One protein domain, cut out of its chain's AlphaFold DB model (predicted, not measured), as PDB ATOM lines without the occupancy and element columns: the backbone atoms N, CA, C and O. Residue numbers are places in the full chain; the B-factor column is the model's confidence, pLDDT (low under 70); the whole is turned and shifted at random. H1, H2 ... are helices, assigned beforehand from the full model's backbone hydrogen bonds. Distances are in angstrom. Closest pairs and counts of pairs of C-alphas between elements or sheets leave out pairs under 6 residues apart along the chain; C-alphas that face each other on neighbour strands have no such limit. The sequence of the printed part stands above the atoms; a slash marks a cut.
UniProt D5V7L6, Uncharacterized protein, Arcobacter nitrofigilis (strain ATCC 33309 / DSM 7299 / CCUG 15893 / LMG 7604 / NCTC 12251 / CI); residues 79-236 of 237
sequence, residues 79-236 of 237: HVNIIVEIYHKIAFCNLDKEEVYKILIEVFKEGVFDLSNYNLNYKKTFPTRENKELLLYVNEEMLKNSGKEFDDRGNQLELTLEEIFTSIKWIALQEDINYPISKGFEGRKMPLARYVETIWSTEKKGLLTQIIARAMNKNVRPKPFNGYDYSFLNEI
ATOM      1  N   HIS A  79     486.449 230.983 433.352       93.62
ATOM      2  CA  HIS A  79     487.664 231.772 433.590       93.62
ATOM      3  C   HIS A  79     488.943 230.948 433.413       93.62
ATOM      4  O   HIS A  79     489.928 231.490 432.926       93.62
ATOM      5  N   VAL A  80     488.929 229.661 433.782       92.81
ATOM      6  CA  VAL A  80     490.098 228.781 433.643       92.81
ATOM      7  C   VAL A  80     490.420 228.555 432.168       92.81
ATOM      8  O   VAL A  80     491.583 228.674 431.799       92.81
ATOM      9  N   ASN A  81     489.415 228.348 431.306       94.44
ATOM     10  CA  ASN A  81     489.648 228.224 429.860       94.44
ATOM     11  C   ASN A  81     490.331 229.477 429.296       94.44
ATOM     12  O   ASN A  81     491.300 229.362 428.549       94.44
ATOM     13  N   ILE A  82     489.875 230.669 429.704       96.25
ATOM     14  CA  ILE A  82     490.471 231.943 429.281       96.25
ATOM     15  C   ILE A  82     491.905 232.107 429.803       96.25
ATOM     16  O   ILE A  82     492.784 232.500 429.042       96.25
ATOM     17  N   ILE A  83     492.156 231.795 431.080       95.44
ATOM     18  CA  ILE A  83     493.501 231.841 431.680       95.44
ATOM     19  C   ILE A  83     494.459 230.939 430.891       95.44
ATOM     20  O   ILE A  83     495.547 231.370 430.514       95.44
ATOM     21  N   VAL A  84     494.039 229.709 430.592       93.38
ATOM     22  CA  VAL A  84     494.841 228.752 429.824       93.38
ATOM     23  C   VAL A  84     495.099 229.251 428.402       93.38
ATOM     24  O   VAL A  84     496.240 229.179 427.950       93.38
ATOM     25  N   GLU A  85     494.097 229.813 427.715       93.62
ATOM     26  CA  GLU A  85     494.283 230.381 426.372       93.62
ATOM     27  C   GLU A  85     495.282 231.543 426.370       93.62
ATOM     28  O   GLU A  85     496.202 231.556 425.552       93.62
ATOM     29  N   ILE A  86     495.126 232.512 427.281       94.94
ATOM     30  CA  ILE A  86     496.030 233.669 427.378       94.94
ATOM     31  C   ILE A  86     497.457 233.190 427.644       94.94
ATOM     32  O   ILE A  86     498.378 233.566 426.915       94.94
ATOM     33  N   TYR A  87     497.636 232.321 428.646       94.38
ATOM     34  CA  TYR A  87     498.944 231.776 428.991       94.38
ATOM     35  C   TYR A  87     499.575 231.057 427.801       94.38
ATOM     36  O   TYR A  87     500.716 231.342 427.444       94.38
ATOM     37  N   HIS A  88     498.827 230.154 427.161       91.81
ATOM     38  CA  HIS A  88     499.323 229.374 426.037       91.81
ATOM     39  C   HIS A  88     499.782 230.274 424.888       91.81
ATOM     40  O   HIS A  88     500.870 230.079 424.347       91.81
ATOM     41  N   LYS A  89     498.985 231.285 424.524       92.25
ATOM     42  CA  LYS A  89     499.324 232.141 423.385       92.25
ATOM     43  C   LYS A  89     500.539 233.024 423.651       92.25
ATOM     44  O   LYS A  89     501.343 233.217 422.742       92.25
ATOM     45  N   ILE A  90     500.709 233.515 424.876       93.31
ATOM     46  CA  ILE A  90     501.906 234.277 425.249       93.31
ATOM     47  C   ILE A  90     503.125 233.346 425.294       93.31
ATOM     48  O   ILE A  90     504.125 233.604 424.629       93.31
ATOM     49  N   ALA A  91     503.032 232.230 426.023       91.12
ATOM     50  CA  ALA A  91     504.171 231.353 426.287       91.12
ATOM     51  C   ALA A  91     504.641 230.555 425.059       91.12
ATOM     52  O   ALA A  91     505.835 230.291 424.924       91.12
ATOM     53  N   PHE A  92     503.723 230.159 424.170       89.56
ATOM     54  CA  PHE A  92     504.011 229.197 423.096       89.56
ATOM     55  C   PHE A  92     503.655 229.689 421.688       89.56
ATOM     56  O   PHE A  92     504.085 229.084 420.706       89.56
ATOM     57  N   CYS A  93     502.899 230.784 421.560       89.94
ATOM     58  CA  CYS A  93     502.490 231.336 420.263       89.94
ATOM     59  C   CYS A  93     503.073 232.727 419.979       89.94
ATOM     60  O   CYS A  93     502.647 233.372 419.020       89.94
ATOM     61  N   ASN A  94     504.037 233.190 420.784       90.69
ATOM     62  CA  ASN A  94     504.716 234.480 420.614       90.69
ATOM     63  C   ASN A  94     503.776 235.704 420.678       90.69
ATOM     64  O   ASN A  94     504.112 236.772 420.175       90.69
ATOM     65  N   LEU A  95     502.594 235.558 421.287       93.12
ATOM     66  CA  LEU A  95     501.680 236.678 421.481       93.12
ATOM     67  C   LEU A  95     502.310 237.698 422.438       93.12
ATOM     68  O   LEU A  95     502.713 237.343 423.547       93.12
ATOM     69  N   ASP A  96     502.378 238.956 422.008       94.38
ATOM     70  CA  ASP A  96     503.002 240.022 422.787       94.38
ATOM     71  C   ASP A  96     502.209 240.308 424.071       94.38
ATOM     72  O   ASP A  96     501.018 240.626 424.043       94.38
ATOM     73  N   LYS A  97     502.886 240.178 425.212       94.50
ATOM     74  CA  LYS A  97     502.292 240.330 426.541       94.50
ATOM     75  C   LYS A  97     501.796 241.754 426.823       94.50
ATOM     76  O   LYS A  97     500.779 241.909 427.495       94.50
ATOM     77  N   GLU A  98     502.488 242.773 426.314       94.81
ATOM     78  CA  GLU A  98     502.141 244.181 426.521       94.81
ATOM     79  C   GLU A  98     500.911 244.538 425.688       94.81
ATOM     80  O   GLU A  98     500.013 245.235 426.160       94.81
ATOM     81  N   GLU A  99     500.817 244.003 424.469       95.69
ATOM     82  CA  GLU A  99     499.627 244.163 423.632       95.69
ATOM     83  C   GLU A  99     498.415 243.459 424.256       95.69
ATOM     84  O   GLU A  99     497.344 244.056 424.349       95.69
ATOM     85  N   VAL A 100     498.576 242.235 424.780       96.12
ATOM     86  CA  VAL A 100     497.494 241.549 425.514       96.12
ATOM     87  C   VAL A 100     497.060 242.351 426.737       96.12
ATOM     88  O   VAL A 100     495.860 242.486 426.972       96.12
ATOM     89  N   TYR A 101     498.009 242.898 427.502       96.00
ATOM     90  CA  TYR A 101     497.706 243.744 428.653       96.00
ATOM     91  C   TYR A 101     496.849 244.947 428.243       96.00
ATOM     92  O   TYR A 101     495.772 245.143 428.805       96.00
ATOM     93  N   LYS A 102     497.265 245.706 427.221       95.25
ATOM     94  CA  LYS A 102     496.508 246.865 426.723       95.25
ATOM     95  C   LYS A 102     495.099 246.479 426.262       95.25
ATOM     96  O   LYS A 102     494.141 247.122 426.690       95.25
ATOM     97  N   ILE A 103     494.964 245.395 425.486       96.00
ATOM     98  CA  ILE A 103     493.652 244.906 425.031       96.00
ATOM     99  C   ILE A 103     492.766 244.564 426.226       96.00
ATOM    100  O   ILE A 103     491.606 244.968 426.257       96.00
ATOM    101  N   LEU A 104     493.282 243.846 427.232       96.75
ATOM    102  CA  LEU A 104     492.509 243.537 428.436       96.75
ATOM    103  C   LEU A 104     492.034 244.818 429.129       96.75
ATOM    104  O   LEU A 104     490.860 244.916 429.472       96.75
ATOM    105  N   ILE A 105     492.899 245.817 429.301       95.44
ATOM    106  CA  ILE A 105     492.492 247.085 429.914       95.44
ATOM    107  C   ILE A 105     491.372 247.760 429.107       95.44
ATOM    108  O   ILE A 105     490.365 248.156 429.694       95.44
ATOM    109  N   GLU A 106     491.482 247.844 427.779       94.00
ATOM    110  CA  GLU A 106     490.435 248.441 426.934       94.00
ATOM    111  C   GLU A 106     489.113 247.668 426.986       94.00
ATOM    112  O   GLU A 106     488.053 248.259 427.233       94.00
ATOM    113  N   VAL A 107     489.174 246.338 426.846       95.56
ATOM    114  CA  VAL A 107     488.003 245.458 426.939       95.56
ATOM    115  C   VAL A 107     487.295 245.668 428.271       95.56
ATOM    116  O   VAL A 107     486.076 245.778 428.282       95.56
ATOM    117  N   PHE A 108     488.023 245.756 429.386       96.19
ATOM    118  CA  PHE A 108     487.426 245.880 430.717       96.19
ATOM    119  C   PHE A 108     486.997 247.298 431.103       96.19
ATOM    120  O   PHE A 108     486.130 247.450 431.974       96.19
ATOM    121  N   LYS A 109     487.535 248.327 430.451       93.62
ATOM    122  CA  LYS A 109     487.050 249.703 430.590       93.62
ATOM    123  C   LYS A 109     485.720 249.885 429.874       93.62
ATOM    124  O   LYS A 109     484.709 250.154 430.520       93.62
ATOM    125  N   GLU A 110     485.717 249.653 428.563       90.00
ATOM    126  CA  GLU A 110     484.623 250.068 427.679       90.00
ATOM    127  C   GLU A 110     483.784 248.901 427.153       90.00
ATOM    128  O   GLU A 110     482.653 249.096 426.712       90.00
ATOM    129  N   GLY A 111     484.290 247.668 427.178       90.50
ATOM    130  CA  GLY A 111     483.642 246.526 426.522       90.50
ATOM    131  C   GLY A 111     483.753 246.575 424.995       90.50
ATOM    132  O   GLY A 111     483.018 245.867 424.302       90.50
ATOM    133  N   VAL A 112     484.634 247.429 424.469       89.69
ATOM    134  CA  VAL A 112     484.935 247.591 423.044       89.69
ATOM    135  C   VAL A 112     486.436 247.450 422.859       89.69
ATOM    136  O   VAL A 112     487.205 247.934 423.680       89.69
ATOM    137  N   PHE A 113     486.828 246.777 421.788       91.69
ATOM    138  CA  PHE A 113     488.211 246.615 421.373       91.69
ATOM    139  C   PHE A 113     488.239 246.453 419.854       91.69
ATOM    140  O   PHE A 113     487.259 245.997 419.261       91.69
ATOM    141  N   ASP A 114     489.359 246.813 419.244       91.44
ATOM    142  CA  ASP A 114     489.634 246.556 417.835       91.44
ATOM    143  C   ASP A 114     491.046 245.990 417.726       91.44
ATOM    144  O   ASP A 114     492.025 246.674 418.014       91.44
ATOM    145  N   LEU A 115     491.148 244.718 417.338       91.62
ATOM    146  CA  LEU A 115     492.429 244.018 417.248       91.62
ATOM    147  C   LEU A 115     493.349 244.599 416.169       91.62
ATOM    148  O   LEU A 115     494.553 244.376 416.241       91.62
ATOM    149  N   SER A 116     492.816 245.350 415.198       91.00
ATOM    150  CA  SER A 116     493.626 246.008 414.168       91.00
ATOM    151  C   SER A 116     494.483 247.156 414.714       91.00
ATOM    152  O   SER A 116     495.478 247.520 414.090       91.00
ATOM    153  N   ASN A 117     494.165 247.664 415.910       91.38
ATOM    154  CA  ASN A 117     494.950 248.694 416.591       91.38
ATOM    155  C   ASN A 117     496.229 248.154 417.255       91.38
ATOM    156  O   ASN A 117     496.999 248.936 417.813       91.38
ATOM    157  N   TYR A 118     496.454 246.838 417.215       90.69
ATOM    158  CA  TYR A 118     497.495 246.167 417.988       90.69
ATOM    159  C   TYR A 118     498.478 245.413 417.100       90.69
ATOM    160  O   TYR A 118     498.109 244.797 416.097       90.69
ATOM    161  N   ASN A 119     499.746 245.394 417.510       87.62
ATOM    162  CA  ASN A 119     500.788 244.655 416.802       87.62
ATOM    163  C   ASN A 119     500.892 243.220 417.329       87.62
ATOM    164  O   ASN A 119     501.790 242.853 418.088       87.62
ATOM    165  N   LEU A 120     499.934 242.391 416.927       85.44
ATOM    166  CA  LEU A 120     499.793 241.026 417.418       85.44
ATOM    167  C   LEU A 120     500.700 240.088 416.612       85.44
ATOM    168  O   LEU A 120     500.271 239.475 415.637       85.44
ATOM    169  N   ASN A 121     501.963 239.952 417.030       80.81
ATOM    170  CA  ASN A 121     502.923 238.993 416.455       80.81
ATOM    171  C   ASN A 121     502.607 237.536 416.863       80.81
ATOM    172  O   ASN A 121     503.422 236.831 417.455       80.81
ATOM    173  N   TYR A 122     501.387 237.092 416.570       82.19
ATOM    174  CA  TYR A 122     500.837 235.804 416.969       82.19
ATOM    175  C   TYR A 122     501.107 234.722 415.920       82.19
ATOM    176  O   TYR A 122     500.673 234.819 414.771       82.19
ATOM    177  N   LYS A 123     501.767 233.640 416.336       80.06
ATOM    178  CA  LYS A 123     501.961 232.434 415.527       80.06
ATOM    179  C   LYS A 123     501.002 231.349 415.979       80.06
ATOM    180  O   LYS A 123     501.146 230.773 417.051       80.06
ATOM    181  N   LYS A 124     500.033 231.045 415.127       73.88
ATOM    182  CA  LYS A 124     499.077 229.965 415.345       73.88
ATOM    183  C   LYS A 124     499.792 228.604 415.270       73.88
ATOM    184  O   LYS A 124     500.382 228.297 414.238       73.88
ATOM    185  N   THR A 125     499.779 227.820 416.351       67.75
ATOM    186  CA  THR A 125     500.582 226.581 416.457       67.75
ATOM    187  C   THR A 125     499.814 225.338 416.932       67.75
ATOM    188  O   THR A 125     500.424 224.293 417.120       67.75
ATOM    189  N   PHE A 126     498.492 225.376 417.112       66.56
ATOM    190  CA  PHE A 126     497.769 224.280 417.773       66.56
ATOM    191  C   PHE A 126     497.457 223.068 416.858       66.56
ATOM    192  O   PHE A 126     497.178 223.258 415.672       66.56
ATOM    193  N   PRO A 127     497.368 221.836 417.410       68.69
ATOM    194  CA  PRO A 127     497.802 221.439 418.751       68.69
ATOM    195  C   PRO A 127     499.319 221.232 418.801       68.69
ATOM    196  O   PRO A 127     499.870 220.471 418.006       68.69
ATOM    197  N   THR A 128     499.985 221.838 419.786       75.50
ATOM    198  CA  THR A 128     501.387 221.530 420.098       75.50
ATOM    199  C   THR A 128     501.492 220.483 421.208       75.50
ATOM    200  O   THR A 128     500.522 220.183 421.912       75.50
ATOM    201  N   ARG A 129     502.689 219.915 421.386       82.19
ATOM    202  CA  ARG A 129     502.988 219.046 422.531       82.19
ATOM    203  C   ARG A 129     502.843 219.817 423.845       82.19
ATOM    204  O   ARG A 129     502.218 219.325 424.777       82.19
ATOM    205  N   GLU A 130     503.358 221.039 423.870       83.88
ATOM    206  CA  GLU A 130     503.330 221.959 425.004       83.88
ATOM    207  C   GLU A 130     501.893 222.286 425.419       83.88
ATOM    208  O   GLU A 130     501.590 222.366 426.608       83.88
ATOM    209  N   ASN A 131     500.979 222.408 424.450       83.00
ATOM    210  CA  ASN A 131     499.564 222.604 424.729       83.00
ATOM    211  C   ASN A 131     498.954 221.411 425.477       83.00
ATOM    212  O   ASN A 131     498.310 221.592 426.507       83.00
ATOM    213  N   LYS A 132     499.196 220.187 424.995       86.25
ATOM    214  CA  LYS A 132     498.678 218.971 425.637       86.25
ATOM    215  C   LYS A 132     499.232 218.801 427.050       86.25
ATOM    216  O   LYS A 132     498.481 218.471 427.962       86.25
ATOM    217  N   GLU A 133     500.527 219.056 427.236       89.12
ATOM    218  CA  GLU A 133     501.178 219.017 428.550       89.12
ATOM    219  C   GLU A 133     500.589 220.073 429.502       89.12
ATOM    220  O   GLU A 133     500.322 219.768 430.664       89.12
ATOM    221  N   LEU A 134     500.299 221.283 429.006       88.88
ATOM    222  CA  LEU A 134     499.627 222.324 429.783       88.88
ATOM    223  C   LEU A 134     498.213 221.906 430.212       88.88
ATOM    224  O   LEU A 134     497.860 222.090 431.375       88.88
ATOM    225  N   LEU A 135     497.404 221.349 429.305       89.44
ATOM    226  CA  LEU A 135     496.035 220.921 429.621       89.44
ATOM    227  C   LEU A 135     496.009 219.781 430.642       89.44
ATOM    228  O   LEU A 135     495.227 219.836 431.592       89.44
ATOM    229  N   LEU A 136     496.904 218.798 430.498       89.38
ATOM    230  CA  LEU A 136     497.083 217.725 431.480       89.38
ATOM    231  C   LEU A 136     497.433 218.294 432.857       89.38
ATOM    232  O   LEU A 136     496.774 217.975 433.845       89.38
ATOM    233  N   TYR A 137     498.410 219.199 432.903       88.12
ATOM    234  CA  TYR A 137     498.822 219.859 434.135       88.12
ATOM    235  C   TYR A 137     497.679 220.644 434.794       88.12
ATOM    236  O   TYR A 137     497.451 220.520 435.997       88.12
ATOM    237  N   VAL A 138     496.917 221.423 434.019       88.25
ATOM    238  CA  VAL A 138     495.753 222.157 434.538       88.25
ATOM    239  C   VAL A 138     494.702 221.200 435.088       88.25
ATOM    240  O   VAL A 138     494.188 221.444 436.179       88.25
ATOM    241  N   ASN A 139     494.399 220.107 434.388       88.56
ATOM    242  CA  ASN A 139     493.416 219.134 434.853       88.56
ATOM    243  C   ASN A 139     493.844 218.461 436.170       88.56
ATOM    244  O   ASN A 139     493.039 218.353 437.095       88.56
ATOM    245  N   GLU A 140     495.117 218.077 436.300       87.94
ATOM    246  CA  GLU A 140     495.660 217.534 437.553       87.94
ATOM    247  C   GLU A 140     495.516 218.520 438.720       87.94
ATOM    248  O   GLU A 140     495.113 218.142 439.822       87.94
ATOM    249  N   GLU A 141     495.811 219.798 438.491       84.25
ATOM    250  CA  GLU A 141     495.693 220.833 439.518       84.25
ATOM    251  C   GLU A 141     494.230 221.144 439.866       84.25
ATOM    252  O   GLU A 141     493.904 221.363 441.037       84.25
ATOM    253  N   MET A 142     493.328 221.107 438.886       83.19
ATOM    254  CA  MET A 142     491.883 221.260 439.089       83.19
ATOM    255  C   MET A 142     491.320 220.120 439.944       83.19
ATOM    256  O   MET A 142     490.590 220.378 440.911       83.19
ATOM    257  N   LEU A 143     491.734 218.879 439.668       85.75
ATOM    258  CA  LEU A 143     491.374 217.702 440.456       85.75
ATOM    259  C   LEU A 143     491.898 217.800 441.893       85.75
ATOM    260  O   LEU A 143     491.119 217.634 442.830       85.75
ATOM    261  N   LYS A 144     493.176 218.147 442.089       83.62
ATOM    262  CA  LYS A 144     493.778 218.286 443.429       83.62
ATOM    263  C   LYS A 144     493.087 219.346 444.289       83.62
ATOM    264  O   LYS A 144     492.870 219.123 445.475       83.62
ATOM    265  N   ASN A 145     492.760 220.503 443.713       79.75
ATOM    266  CA  ASN A 145     492.258 221.649 444.478       79.75
ATOM    267  C   ASN A 145     490.732 221.667 444.641       79.75
ATOM    268  O   ASN A 145     490.230 222.261 445.595       79.75
ATOM    269  N   SER A 146     489.981 221.075 443.707       77.62
ATOM    270  CA  SER A 146     488.514 221.175 443.690       77.62
ATOM    271  C   SER A 146     487.777 219.839 443.616       77.62
ATOM    272  O   SER A 146     486.554 219.823 443.774       77.62
ATOM    273  N   GLY A 147     488.490 218.736 443.367       82.38
ATOM    274  CA  GLY A 147     487.895 217.423 443.113       82.38
ATOM    275  C   GLY A 147     487.099 217.354 441.808       82.38
ATOM    276  O   GLY A 147     486.261 216.470 441.662       82.38
ATOM    277  N   LYS A 148     487.298 218.306 440.887       81.38
ATOM    278  CA  LYS A 148     486.567 218.393 439.619       81.38
ATOM    279  C   LYS A 148     487.520 218.338 438.444       81.38
ATOM    280  O   LYS A 148     488.574 218.970 438.472       81.38
ATOM    281  N   GLU A 149     487.090 217.628 437.414       84.88
ATOM    282  CA  GLU A 149     487.745 217.643 436.116       84.88
ATOM    283  C   GLU A 149     487.553 219.001 435.442       84.88
ATOM    284  O   GLU A 149     486.525 219.676 435.593       84.88
ATOM    285  N   PHE A 150     488.585 219.411 434.719       86.50
ATOM    286  CA  PHE A 150     488.552 220.582 433.870       86.50
ATOM    287  C   PHE A 150     487.877 220.237 432.543       86.50
ATOM    288  O   PHE A 150     488.317 219.328 431.846       86.50
ATOM    289  N   ASP A 151     486.835 220.984 432.177       89.12
ATOM    290  CA  ASP A 151     486.265 220.910 430.830       89.12
ATOM    291  C   ASP A 151     487.198 221.643 429.854       89.12
ATOM    292  O   ASP A 151     487.118 222.862 429.668       89.12
ATOM    293  N   ASP A 152     488.137 220.894 429.284       89.69
ATOM    294  CA  ASP A 152     489.192 221.397 428.405       89.69
ATOM    295  C   ASP A 152     488.739 221.563 426.948       89.69
ATOM    296  O   ASP A 152     489.478 222.135 426.143       89.69
ATOM    297  N   ARG A 153     487.513 221.144 426.601       91.12
ATOM    298  CA  ARG A 153     486.970 221.216 425.231       91.12
ATOM    299  C   ARG A 153     487.080 222.620 424.643       91.12
ATOM    300  O   ARG A 153     487.425 222.778 423.476       91.12
ATOM    301  N   GLY A 154     486.880 223.652 425.467       88.12
ATOM    302  CA  GLY A 154     487.009 225.051 425.045       88.12
ATOM    303  C   GLY A 154     488.423 225.419 424.585       88.12
ATOM    304  O   GLY A 154     488.582 226.220 423.668       88.12
ATOM    305  N   ASN A 155     489.450 224.800 425.172       90.81
ATOM    306  CA  ASN A 155     490.851 224.984 424.791       90.81
ATOM    307  C   ASN A 155     491.260 224.104 423.602       90.81
ATOM    308  O   ASN A 155     492.206 224.435 422.890       90.81
ATOM    309  N   GLN A 156     490.526 223.020 423.330       87.38
ATOM    310  CA  GLN A 156     490.744 222.175 422.152       87.38
ATOM    311  C   GLN A 156     490.273 222.826 420.839       87.38
ATOM    312  O   GLN A 156     490.708 222.441 419.752       87.38
ATOM    313  N   LEU A 157     489.412 223.845 420.924       84.06
ATOM    314  CA  LEU A 157     488.855 224.562 419.775       84.06
ATOM    315  C   LEU A 157     489.819 225.541 419.088       84.06
ATOM    316  O   LEU A 157     489.454 226.110 418.051       84.06
ATOM    317  N   GLU A 158     491.007 225.760 419.660       83.19
ATOM    318  CA  GLU A 158     491.994 226.740 419.204       83.19
ATOM    319  C   GLU A 158     491.362 228.116 418.947       83.19
ATOM    320  O   GLU A 158     491.101 228.525 417.804       83.19
ATOM    321  N   LEU A 159     491.062 228.827 420.032       90.88
ATOM    322  CA  LEU A 159     490.331 230.080 419.932       90.88
ATOM    323  C   LEU A 159     491.172 231.168 419.246       90.88
ATOM    324  O   LEU A 159     492.375 231.305 419.498       90.88
ATOM    325  N   THR A 160     490.554 231.943 418.357       92.88
ATOM    326  CA  THR A 160     491.149 233.163 417.803       92.88
ATOM    327  C   THR A 160     491.202 234.249 418.879       92.88
ATOM    328  O   THR A 160     490.553 234.157 419.921       92.88
ATOM    329  N   LEU A 161     491.982 235.306 418.642       94.56
ATOM    330  CA  LEU A 161     492.023 236.439 419.570       94.56
ATOM    331  C   LEU A 161     490.655 237.133 419.663       94.56
ATOM    332  O   LEU A 161     490.216 237.459 420.760       94.56
ATOM    333  N   GLU A 162     489.943 237.275 418.542       95.31
ATOM    334  CA  GLU A 162     488.577 237.819 418.514       95.31
ATOM    335  C   GLU A 162     487.620 236.974 419.369       95.31
ATOM    336  O   GLU A 162     486.867 237.521 420.174       95.31
ATOM    337  N   GLU A 163     487.701 235.644 419.258       96.06
ATOM    338  CA  GLU A 163     486.904 234.707 420.057       96.06
ATOM    339  C   GLU A 163     487.186 234.861 421.556       96.06
ATOM    340  O   GLU A 163     486.253 234.924 422.359       96.06
ATOM    341  N   ILE A 164     488.457 234.982 421.945       96.06
ATOM    342  CA  ILE A 164     488.859 235.124 423.350       96.06
ATOM    343  C   ILE A 164     488.400 236.455 423.925       96.06
ATOM    344  O   ILE A 164     487.724 236.470 424.952       96.06
ATOM    345  N   PHE A 165     488.744 237.574 423.287       96.88
ATOM    346  CA  PHE A 165     488.452 238.896 423.838       96.88
ATOM    347  C   PHE A 165     486.951 239.211 423.816       96.88
ATOM    348  O   PHE A 165     486.441 239.821 424.759       96.88
ATOM    349  N   THR A 166     486.206 238.697 422.830       97.06
ATOM    350  CA  THR A 166     484.738 238.784 422.854       97.06
ATOM    351  C   THR A 166     484.152 237.934 423.981       97.06
ATOM    352  O   THR A 166     483.294 238.409 424.724       97.06
ATOM    353  N   SER A 167     484.647 236.709 424.187       97.44
ATOM    354  CA  SER A 167     484.199 235.861 425.304       97.44
ATOM    355  C   SER A 167     484.498 236.501 426.663       97.44
ATOM    356  O   SER A 167     483.636 236.522 427.542       97.44
ATOM    357  N   ILE A 168     485.687 237.091 426.825       97.81
ATOM    358  CA  ILE A 168     486.102 237.832 428.025       97.81
ATOM    359  C   ILE A 168     485.112 238.937 428.359       97.81
ATOM    360  O   ILE A 168     484.694 239.045 429.509       97.81
ATOM    361  N   LYS A 169     484.708 239.741 427.371       97.19
ATOM    362  CA  LYS A 169     483.728 240.814 427.569       97.19
ATOM    363  C   LYS A 169     482.431 240.279 428.183       97.19
ATOM    364  O   LYS A 169     481.928 240.848 429.153       97.19
ATOM    365  N   TRP A 170     481.892 239.193 427.639       97.62
ATOM    366  CA  TRP A 170     480.622 238.627 428.092       97.62
ATOM    367  C   TRP A 170     480.728 237.926 429.450       97.62
ATOM    368  O   TRP A 170     479.812 238.044 430.266       97.62
ATOM    369  N   ILE A 171     481.859 237.276 429.737       96.75
ATOM    370  CA  ILE A 171     482.170 236.700 431.054       96.75
ATOM    371  C   ILE A 171     482.353 237.812 432.103       96.75
ATOM    372  O   ILE A 171     481.872 237.707 433.230       96.75
ATOM    373  N   ALA A 172     483.005 238.917 431.745       95.62
ATOM    374  CA  ALA A 172     483.184 240.069 432.624       95.62
ATOM    375  C   ALA A 172     481.839 240.706 433.017       95.62
ATOM    376  O   ALA A 172     481.629 241.036 434.185       95.62
ATOM    377  N   LEU A 173     480.903 240.822 432.068       95.50
ATOM    378  CA  LEU A 173     479.532 241.264 432.350       95.50
ATOM    379  C   LEU A 173     478.778 240.302 433.264       95.50
ATOM    380  O   LEU A 173     477.995 240.762 434.093       95.50
ATOM    381  N   GLN A 174     479.030 238.997 433.157       95.19
ATOM    382  CA  GLN A 174     478.398 238.005 434.024       95.19
ATOM    383  C   GLN A 174     478.785 238.266 435.485       95.19
ATOM    384  O   GLN A 174     477.931 238.273 436.374       95.19
ATOM    385  N   GLU A 175     480.069 238.528 435.735       93.38
ATOM    386  CA  GLU A 175     480.573 238.860 437.069       93.38
ATOM    387  C   GLU A 175     480.043 240.214 437.566       93.38
ATOM    388  O   GLU A 175     479.619 240.307 438.718       93.38
ATOM    389  N   ASP A 176     479.969 241.245 436.717       93.62
ATOM    390  CA  ASP A 176     479.408 242.549 437.109       93.62
ATOM    391  C   ASP A 176     477.884 242.524 437.331       93.62
ATOM    392  O   ASP A 176     477.362 243.242 438.178       93.62
ATOM    393  N   ILE A 177     477.133 241.677 436.630       92.81
ATOM    394  CA  ILE A 177     475.701 241.487 436.910       92.81
ATOM    395  C   ILE A 177     475.513 240.759 438.249       92.81
ATOM    396  O   ILE A 177     474.670 241.150 439.063       92.81
ATOM    397  N   ASN A 178     476.323 239.733 438.513       90.75
ATOM    398  CA  ASN A 178     476.240 238.945 439.740       90.75
ATOM    399  C   ASN A 178     476.722 239.694 440.991       90.75
ATOM    400  O   ASN A 178     476.162 239.488 442.079       90.75
ATOM    401  N   TYR A 179     477.756 240.522 440.835       91.25
ATOM    402  CA  TYR A 179     478.473 241.230 441.895       91.25
ATOM    403  C   TYR A 179     478.836 242.653 441.429       91.25
ATOM    404  O   TYR A 179     480.006 242.947 441.213       91.25
ATOM    405  N   PRO A 180     477.859 243.557 441.267       91.88
ATOM    406  CA  PRO A 180     478.068 244.842 440.598       91.88
ATOM    407  C   PRO A 180     479.018 245.785 441.331       91.88
ATOM    408  O   PRO A 180     478.852 246.027 442.532       91.88
ATOM    409  N   ILE A 181     479.930 246.406 440.572       92.75
ATOM    410  CA  ILE A 181     480.840 247.451 441.078       92.75
ATOM    411  C   ILE A 181     480.051 248.603 441.707       92.75
ATOM    412  O   ILE A 181     480.392 249.078 442.790       92.75
ATOM    413  N   SER A 182     478.914 248.975 441.111       91.19
ATOM    414  CA  SER A 182     478.034 250.036 441.620       91.19
ATOM    415  C   SER A 182     477.437 249.768 443.007       91.19
ATOM    416  O   SER A 182     476.904 250.685 443.628       91.19
ATOM    417  N   LYS A 183     477.521 248.531 443.515       90.88
ATOM    418  CA  LYS A 183     477.111 248.164 444.881       90.88
ATOM    419  C   LYS A 183     478.302 247.868 445.803       90.88
ATOM    420  O   LYS A 183     478.114 247.252 446.848       90.88
ATOM    421  N   GLY A 184     479.513 248.278 445.421       90.44
ATOM    422  CA  GLY A 184     480.733 248.091 446.211       90.44
ATOM    423  C   GLY A 184     481.353 246.693 446.121       90.44
ATOM    424  O   GLY A 184     482.228 246.367 446.921       90.44
ATOM    425  N   PHE A 185     480.913 245.857 445.175       91.75
ATOM    426  CA  PHE A 185     481.586 244.594 444.862       91.75
ATOM    427  C   PHE A 185     482.705 244.807 443.829       91.75
ATOM    428  O   PHE A 185     482.886 245.893 443.293       91.75
ATOM    429  N   GLU A 186     483.456 243.750 443.518       90.81
ATOM    430  CA  GLU A 186     484.533 243.825 442.523       90.81
ATOM    431  C   GLU A 186     484.039 243.708 441.076       90.81
ATOM    432  O   GLU A 186     484.720 244.174 440.169       90.81
ATOM    433  N   GLY A 187     482.878 243.087 440.836       92.94
ATOM    434  CA  GLY A 187     482.323 242.851 439.500       92.94
ATOM    435  C   GLY A 187     483.376 242.425 438.490       92.94
ATOM    436  O   GLY A 187     484.133 241.480 438.725       92.94
ATOM    437  N   ARG A 188     483.474 243.171 437.386       94.06
ATOM    438  CA  ARG A 188     484.447 242.897 436.321       94.06
ATOM    439  C   ARG A 188     485.918 243.174 436.681       94.06
ATOM    440  O   ARG A 188     486.796 242.686 435.974       94.06
ATOM    441  N   LYS A 189     486.229 243.853 437.793       94.62
ATOM    442  CA  LYS A 189     487.621 244.036 438.274       94.62
ATOM    443  C   LYS A 189     488.279 242.710 438.631       94.62
ATOM    444  O   LYS A 189     489.462 242.501 438.379       94.62
ATOM    445  N   MET A 190     487.497 241.798 439.199       92.19
ATOM    446  CA  MET A 190     487.980 240.497 439.642       92.19
ATOM    447  C   MET A 190     488.484 239.620 438.472       92.19
ATOM    448  O   MET A 190     489.617 239.136 438.556       92.19
ATOM    449  N   PRO A 191     487.729 239.419 437.370       94.31
ATOM    450  CA  PRO A 191     488.259 238.715 436.208       94.31
ATOM    451  C   PRO A 191     489.446 239.428 435.559       94.31
ATOM    452  O   PRO A 191     490.405 238.745 435.204       94.31
ATOM    453  N   LEU A 192     489.434 240.766 435.466       95.94
ATOM    454  CA  LEU A 192     490.569 241.517 434.922       95.94
ATOM    455  C   LEU A 192     491.859 241.213 435.686       95.94
ATOM    456  O   LEU A 192     492.867 240.873 435.072       95.94
ATOM    457  N   ALA A 193     491.805 241.266 437.022       94.75
ATOM    458  CA  ALA A 193     492.946 240.949 437.872       94.75
ATOM    459  C   ALA A 193     493.524 239.564 437.547       94.75
ATOM    460  O   ALA A 193     494.725 239.444 437.354       94.75
ATOM    461  N   ARG A 194     492.683 238.533 437.404       93.75
ATOM    462  CA  ARG A 194     493.136 237.163 437.089       93.75
ATOM    463  C   ARG A 194     493.771 237.057 435.700       93.75
ATOM    464  O   ARG A 194     494.765 236.354 435.525       93.75
ATOM    465  N   TYR A 195     493.204 237.732 434.704       96.31
ATOM    466  CA  TYR A 195     493.729 237.695 433.337       96.31
ATOM    467  C   TYR A 195     495.054 238.449 433.214       96.31
ATOM    468  O   TYR A 195     495.974 237.961 432.566       96.31
ATOM    469  N   VAL A 196     495.202 239.567 433.921       95.44
ATOM    470  CA  VAL A 196     496.459 240.320 434.003       95.44
ATOM    471  C   VAL A 196     497.512 239.569 434.838       95.44
ATOM    472  O   VAL A 196     498.657 239.434 434.410       95.44
ATOM    473  N   GLU A 197     497.124 238.946 435.958       94.38
ATOM    474  CA  GLU A 197     497.981 238.021 436.721       94.38
ATOM    475  C   GLU A 197     498.505 236.875 435.830       94.38
ATOM    476  O   GLU A 197     499.648 236.438 435.978       94.38
ATOM    477  N   THR A 198     497.701 236.399 434.872       94.88
ATOM    478  CA  THR A 198     498.104 235.336 433.935       94.88
ATOM    479  C   THR A 198     499.262 235.781 433.044       94.88
ATOM    480  O   THR A 198     500.193 235.005 432.828       94.88
ATOM    481  N   ILE A 199     499.260 237.037 432.592       94.62
ATOM    482  CA  ILE A 199     500.376 237.621 431.836       94.62
ATOM    483  C   ILE A 199     501.650 237.567 432.682       94.62
ATOM    484  O   ILE A 199     502.668 237.031 432.242       94.62
ATOM    485  N   TRP A 200     501.569 238.016 433.936       91.62
ATOM    486  CA  TRP A 200     502.693 237.977 434.875       91.62
ATOM    487  C   TRP A 200     503.196 236.554 435.155       91.62
ATOM    488  O   TRP A 200     504.391 236.327 435.340       91.62
ATOM    489  N   SER A 201     502.300 235.564 435.142       92.12
ATOM    490  CA  SER A 201     502.669 234.162 435.361       92.12
ATOM    491  C   SER A 201     503.565 233.568 434.279       92.12
ATOM    492  O   SER A 201     504.301 232.626 434.567       92.12
ATOM    493  N   THR A 202     503.579 234.141 433.071       90.31
ATOM    494  CA  THR A 202     504.486 233.696 431.999       90.31
ATOM    495  C   THR A 202     505.961 233.957 432.321       90.31
ATOM    496  O   THR A 202     506.842 233.281 431.796       90.31
ATOM    497  N   GLU A 203     506.235 234.860 433.265       85.00
ATOM    498  CA  GLU A 203     507.581 235.210 433.729       85.00
ATOM    499  C   GLU A 203     507.949 234.536 435.059       85.00
ATOM    500  O   GLU A 203     509.098 234.596 435.501       85.00
ATOM    501  N   LYS A 204     506.983 233.891 435.731       81.50
ATOM    502  CA  LYS A 204     507.150 233.324 437.077       81.50
ATOM    503  C   LYS A 204     506.607 231.903 437.172       81.50
ATOM    504  O   LYS A 204     505.404 231.675 437.311       81.50
ATOM    505  N   LYS A 205     507.527 230.932 437.197       69.88
ATOM    506  CA  LYS A 205     507.205 229.506 437.377       69.88
ATOM    507  C   LYS A 205     506.329 229.283 438.618       69.88
ATOM    508  O   LYS A 205     506.616 229.807 439.689       69.88
ATOM    509  N   GLY A 206     505.275 228.478 438.468       77.19
ATOM    510  CA  GLY A 206     504.368 228.097 439.558       77.19
ATOM    511  C   GLY A 206     503.318 229.146 439.946       77.19
ATOM    512  O   GLY A 206     502.525 228.898 440.852       77.19
ATOM    513  N   LEU A 207     503.277 230.308 439.283       87.69
ATOM    514  CA  LEU A 207     502.233 231.305 439.532       87.69
ATOM    515  C   LEU A 207     500.914 230.955 438.821       87.69
ATOM    516  O   LEU A 207     499.840 231.204 439.365       87.69
ATOM    517  N   LEU A 208     500.987 230.318 437.647       90.06
ATOM    518  CA  LEU A 208     499.809 229.930 436.866       90.06
ATOM    519  C   LEU A 208     498.835 229.058 437.676       90.06
ATOM    520  O   LEU A 208     497.632 229.310 437.676       90.06
ATOM    521  N   THR A 209     499.339 228.078 438.427       84.50
ATOM    522  CA  THR A 209     498.491 227.204 439.255       84.50
ATOM    523  C   THR A 209     497.817 227.937 440.388       84.50
ATOM    524  O   THR A 209     496.652 227.680 440.677       84.50
ATOM    525  N   GLN A 210     498.507 228.896 441.002       87.88
ATOM    526  CA  GLN A 210     497.911 229.734 442.033       87.88
ATOM    527  C   GLN A 210     496.768 230.566 441.449       87.88
ATOM    528  O   GLN A 210     495.716 230.674 442.075       87.88
ATOM    529  N   ILE A 211     496.927 231.105 440.238       90.38
ATOM    530  CA  ILE A 211     495.875 231.859 439.540       90.38
ATOM    531  C   ILE A 211     494.682 230.953 439.208       90.38
ATOM    532  O   ILE A 211     493.543 231.319 439.499       90.38
ATOM    533  N   ILE A 212     494.925 229.745 438.690       88.62
ATOM    534  CA  ILE A 212     493.875 228.750 438.412       88.62
ATOM    535  C   ILE A 212     493.129 228.373 439.703       88.62
ATOM    536  O   ILE A 212     491.899 228.435 439.752       88.62
ATOM    537  N   ALA A 213     493.849 228.083 440.790       83.50
ATOM    538  CA  ALA A 213     493.258 227.781 442.094       83.50
ATOM    539  C   ALA A 213     492.394 228.937 442.627       83.50
ATOM    540  O   ALA A 213     491.284 228.726 443.123       83.50
ATOM    541  N   ARG A 214     492.850 230.184 442.463       85.12
ATOM    542  CA  ARG A 214     492.086 231.392 442.823       85.12
ATOM    543  C   ARG A 214     490.851 231.591 441.950       85.12
ATOM    544  O   ARG A 214     489.858 232.125 442.445       85.12
ATOM    545  N   ALA A 215     490.895 231.187 440.680       85.31
ATOM    546  CA  ALA A 215     489.753 231.237 439.769       85.31
ATOM    547  C   ALA A 215     488.653 230.235 440.149       85.31
ATOM    548  O   ALA A 215     487.470 230.515 439.949       85.31
ATOM    549  N   MET A 216     489.032 229.108 440.755       78.12
ATOM    550  CA  MET A 216     488.105 228.073 441.216       78.12
ATOM    551  C   MET A 216     487.435 228.365 442.559       78.12
ATOM    552  O   MET A 216     486.372 227.808 442.839       78.12
ATOM    553  N   ASN A 217     488.045 229.187 443.415       73.94
ATOM    554  CA  ASN A 217     487.545 229.388 444.770       73.94
ATOM    555  C   ASN A 217     486.224 230.181 444.755       73.94
ATOM    556  O   ASN A 217     486.198 231.369 444.439       73.94
ATOM    557  N   LYS A 218     485.114 229.506 445.085       64.50
ATOM    558  CA  LYS A 218     483.751 230.050 444.937       64.50
ATOM    559  C   LYS A 218     483.272 230.901 446.116       64.50
ATOM    560  O   LYS A 218     482.238 231.546 445.987       64.50
ATOM    561  N   ASN A 219     484.008 230.922 447.231       64.75
ATOM    562  CA  ASN A 219     483.504 231.468 448.499       64.75
ATOM    563  C   ASN A 219     484.414 232.512 449.152       64.75
ATOM    564  O   ASN A 219     484.028 233.122 450.146       64.75
ATOM    565  N   VAL A 220     485.620 232.718 448.627       69.69
ATOM    566  CA  VAL A 220     486.593 233.634 449.223       69.69
ATOM    567  C   VAL A 220     487.109 234.571 448.151       69.69
ATOM    568  O   VAL A 220     487.619 234.126 447.123       69.69
ATOM    569  N   ARG A 221     487.015 235.877 448.418       73.69
ATOM    570  CA  ARG A 221     487.701 236.888 447.616       73.69
ATOM    571  C   ARG A 221     489.210 236.612 447.678       73.69
ATOM    572  O   ARG A 221     489.777 236.675 448.772       73.69
ATOM    573  N   PRO A 222     489.878 236.321 446.549       76.31
ATOM    574  CA  PRO A 222     491.312 236.072 446.561       76.31
ATOM    575  C   PRO A 222     492.080 237.314 447.035       76.31
ATOM    576  O   PRO A 222     491.785 238.431 446.610       76.31
ATOM    577  N   LYS A 223     493.072 237.134 447.917       85.00
ATOM    578  CA  LYS A 223     493.957 238.230 448.355       85.00
ATOM    579  C   LYS A 223     494.860 238.679 447.202       85.00
ATOM    580  O   LYS A 223     495.339 237.800 446.496       85.00
ATOM    581  N   PRO A 224     495.145 239.968 446.992       87.31
ATOM    582  CA  PRO A 224     496.132 240.400 445.996       87.31
ATOM    583  C   PRO A 224     497.483 239.688 446.174       87.31
ATOM    584  O   PRO A 224     497.852 239.343 447.300       87.31
ATOM    585  N   PHE A 225     498.214 239.442 445.085       88.62
ATOM    586  CA  PHE A 225     499.582 238.937 445.187       88.62
ATOM    587  C   PHE A 225     500.510 240.019 445.745       88.62
ATOM    588  O   PHE A 225     500.467 241.176 445.326       88.62
ATOM    589  N   ASN A 226     501.376 239.635 446.684       85.00
ATOM    590  CA  ASN A 226     502.355 240.556 447.252       85.00
ATOM    591  C   ASN A 226     503.329 241.041 446.169       85.00
ATOM    592  O   ASN A 226     503.908 240.234 445.440       85.00
ATOM    593  N   GLY A 227     503.536 242.358 446.106       83.56
ATOM    594  CA  GLY A 227     504.469 242.984 445.166       83.56
ATOM    595  C   GLY A 227     503.968 243.074 443.722       83.56
ATOM    596  O   GLY A 227     504.773 243.362 442.842       83.56
ATOM    597  N   TYR A 228     502.678 242.823 443.471       87.88
ATOM    598  CA  TYR A 228     502.048 243.110 442.184       87.88
ATOM    599  C   TYR A 228     501.259 244.418 442.259       87.88
ATOM    600  O   TYR A 228     500.540 244.647 443.235       87.88
ATOM    601  N   ASP A 229     501.405 245.279 441.253       90.19
ATOM    602  CA  ASP A 229     500.657 246.533 441.179       90.19
ATOM    603  C   ASP A 229     499.277 246.295 440.553       90.19
ATOM    604  O   ASP A 229     499.168 245.847 439.416       90.19
ATOM    605  N   TYR A 230     498.224 246.607 441.308       93.44
ATOM    606  CA  TYR A 230     496.827 246.508 440.874       93.44
ATOM    607  C   TYR A 230     496.199 247.882 440.590       93.44
ATOM    608  O   TYR A 230     494.974 247.992 440.511       93.44
ATOM    609  N   SER A 231     497.007 248.938 440.447       93.25
ATOM    610  CA  SER A 231     496.550 250.307 440.175       93.25
ATOM    611  C   SER A 231     495.628 250.408 438.953       93.25
ATOM    612  O   SER A 231     494.674 251.190 438.980       93.25
ATOM    613  N   PHE A 232     495.816 249.547 437.948       93.12
ATOM    614  CA  PHE A 232     494.966 249.444 436.756       93.12
ATOM    615  C   PHE A 232     493.485 249.148 437.061       93.12
ATOM    616  O   PHE A 232     492.599 249.487 436.279       93.12
ATOM    617  N   LEU A 233     493.167 248.553 438.220       93.88
ATOM    618  CA  LEU A 233     491.780 248.306 438.636       93.88
ATOM    619  C   LEU A 233     491.020 249.592 438.992       93.88
ATOM    620  O   LEU A 233     489.784 249.588 439.026       93.88
ATOM    621  N   ASN A 234     491.735 250.686 439.269       91.38
ATOM    622  CA  ASN A 234     491.130 251.991 439.540       91.38
ATOM    623  C   ASN A 234     490.540 252.620 438.277       91.38
ATOM    624  O   ASN A 234     489.664 253.474 438.370       91.38
ATOM    625  N   GLU A 235     490.981 252.169 437.106       89.62
ATOM    626  CA  GLU A 235     490.499 252.656 435.819       89.62
ATOM    627  C   GLU A 235     489.163 252.016 435.409       89.62
ATOM    628  O   GLU A 235     488.575 252.393 434.397       89.62
ATOM    629  N   ILE A 236     488.678 251.041 436.185       91.25
ATOM    630  CA  ILE A 236     487.442 250.306 435.925       91.25
ATOM    631  C   ILE A 236     486.333 250.842 436.837       91.25
ATOM    632  O   ILE A 236     486.452 250.789 438.067       91.25
TER     633      ILE A 236
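What this domain is: This is residues 79 to 236 of the 237 residues of an uncharacterized protein of Arcobacter nitrofigilis (strain ATCC 33309 / DSM 7299 / CCUG 15893 / LMG 7604 / NCTC 12251 / CI) (UniProt D5V7L6). A bundle of helices makes the body: H1 and H6 run side by side in its middle, and H2, H5 and H7 pack round them. H3 packs on H1 and H7 at one side, short H8 lies at the opposite side near H2 and H6, and residues 111 to 128 run round the outside from H2 to H3. The printed part has 158 residues with eight named helices, H1 to H8 in chain order, and no named strand; the class is all helix. It is compact, with a radius of gyration of the C-alphas of 15.0 A, and spans 44 by 41 by 29 A.

How they stand to each other: H1, residues 79 to 93, and H6, residues 189 to 201, are the hubs, touching five helices each. They touch at a shallow tilt of 30 degrees, the same way, with C-alphas 83 and 195 closest at 6.1 A. H2, residues 97 to 110, touches H6 at a shallow tilt of 3 degrees, opposite ways; C-alphas 97 and 199 are closest at 6.2 A. H5, residues 161 to 178, touches H2 at a steep tilt of 44 degrees, C-alphas 107 and 169 being closest at 6.3 A. H5 and H6 form a helical hairpin and only just touch, with 3 pairs of C-alphas within 8 A, the closest being 172 and 191 at 6.4 A. H7, residues 207 to 216, forms a hairpin with H6; C-alphas 201 and 207 are closest at 5.1 A. H3, residues 129 to 146, touches H7 with residues 138 to 146 alone, at a steep tilt of 50 degrees; C-alphas 145 and 213 are closest at 6.7 A. H4, residues 153 to 156, touches H1, C-alphas 81 and 155 being closest at 6.1 A. H8, residues 231 to 235, only just touches H6, with 3 pairs within 8 A; C-alphas 189 and 233 are closest at 6.0 A. Every O i to N i+4 pair is within hydrogen-bond range in H1, H2, H3, H5, H6 and H7; H8 has 0 of 1, but 2 of 2 O i to N i+3 pairs, and H4 is too short for an O i to N i+4 pair.

Where its parts are: H1 begins at C-alpha 79, (487.664, 231.772, 433.590), and is 19.9 A long; H2 is 20.2 A. H3 and H5 are 25.7 A each, H6 18.2 A and H7 14.6 A. H8 ends at C-alpha 235, (490.499, 252.656, 435.819).

The domain as a whole: The C-alphas of Arg 129 and Lys 183 are farthest apart, 44.9 A. The printed part has no cut. The links H2 to H3 and H7 to H8 are long. Mean pLDDT of the printed part is 89.0; residues 125 to 127, 205 and 218 to 220 are under 70.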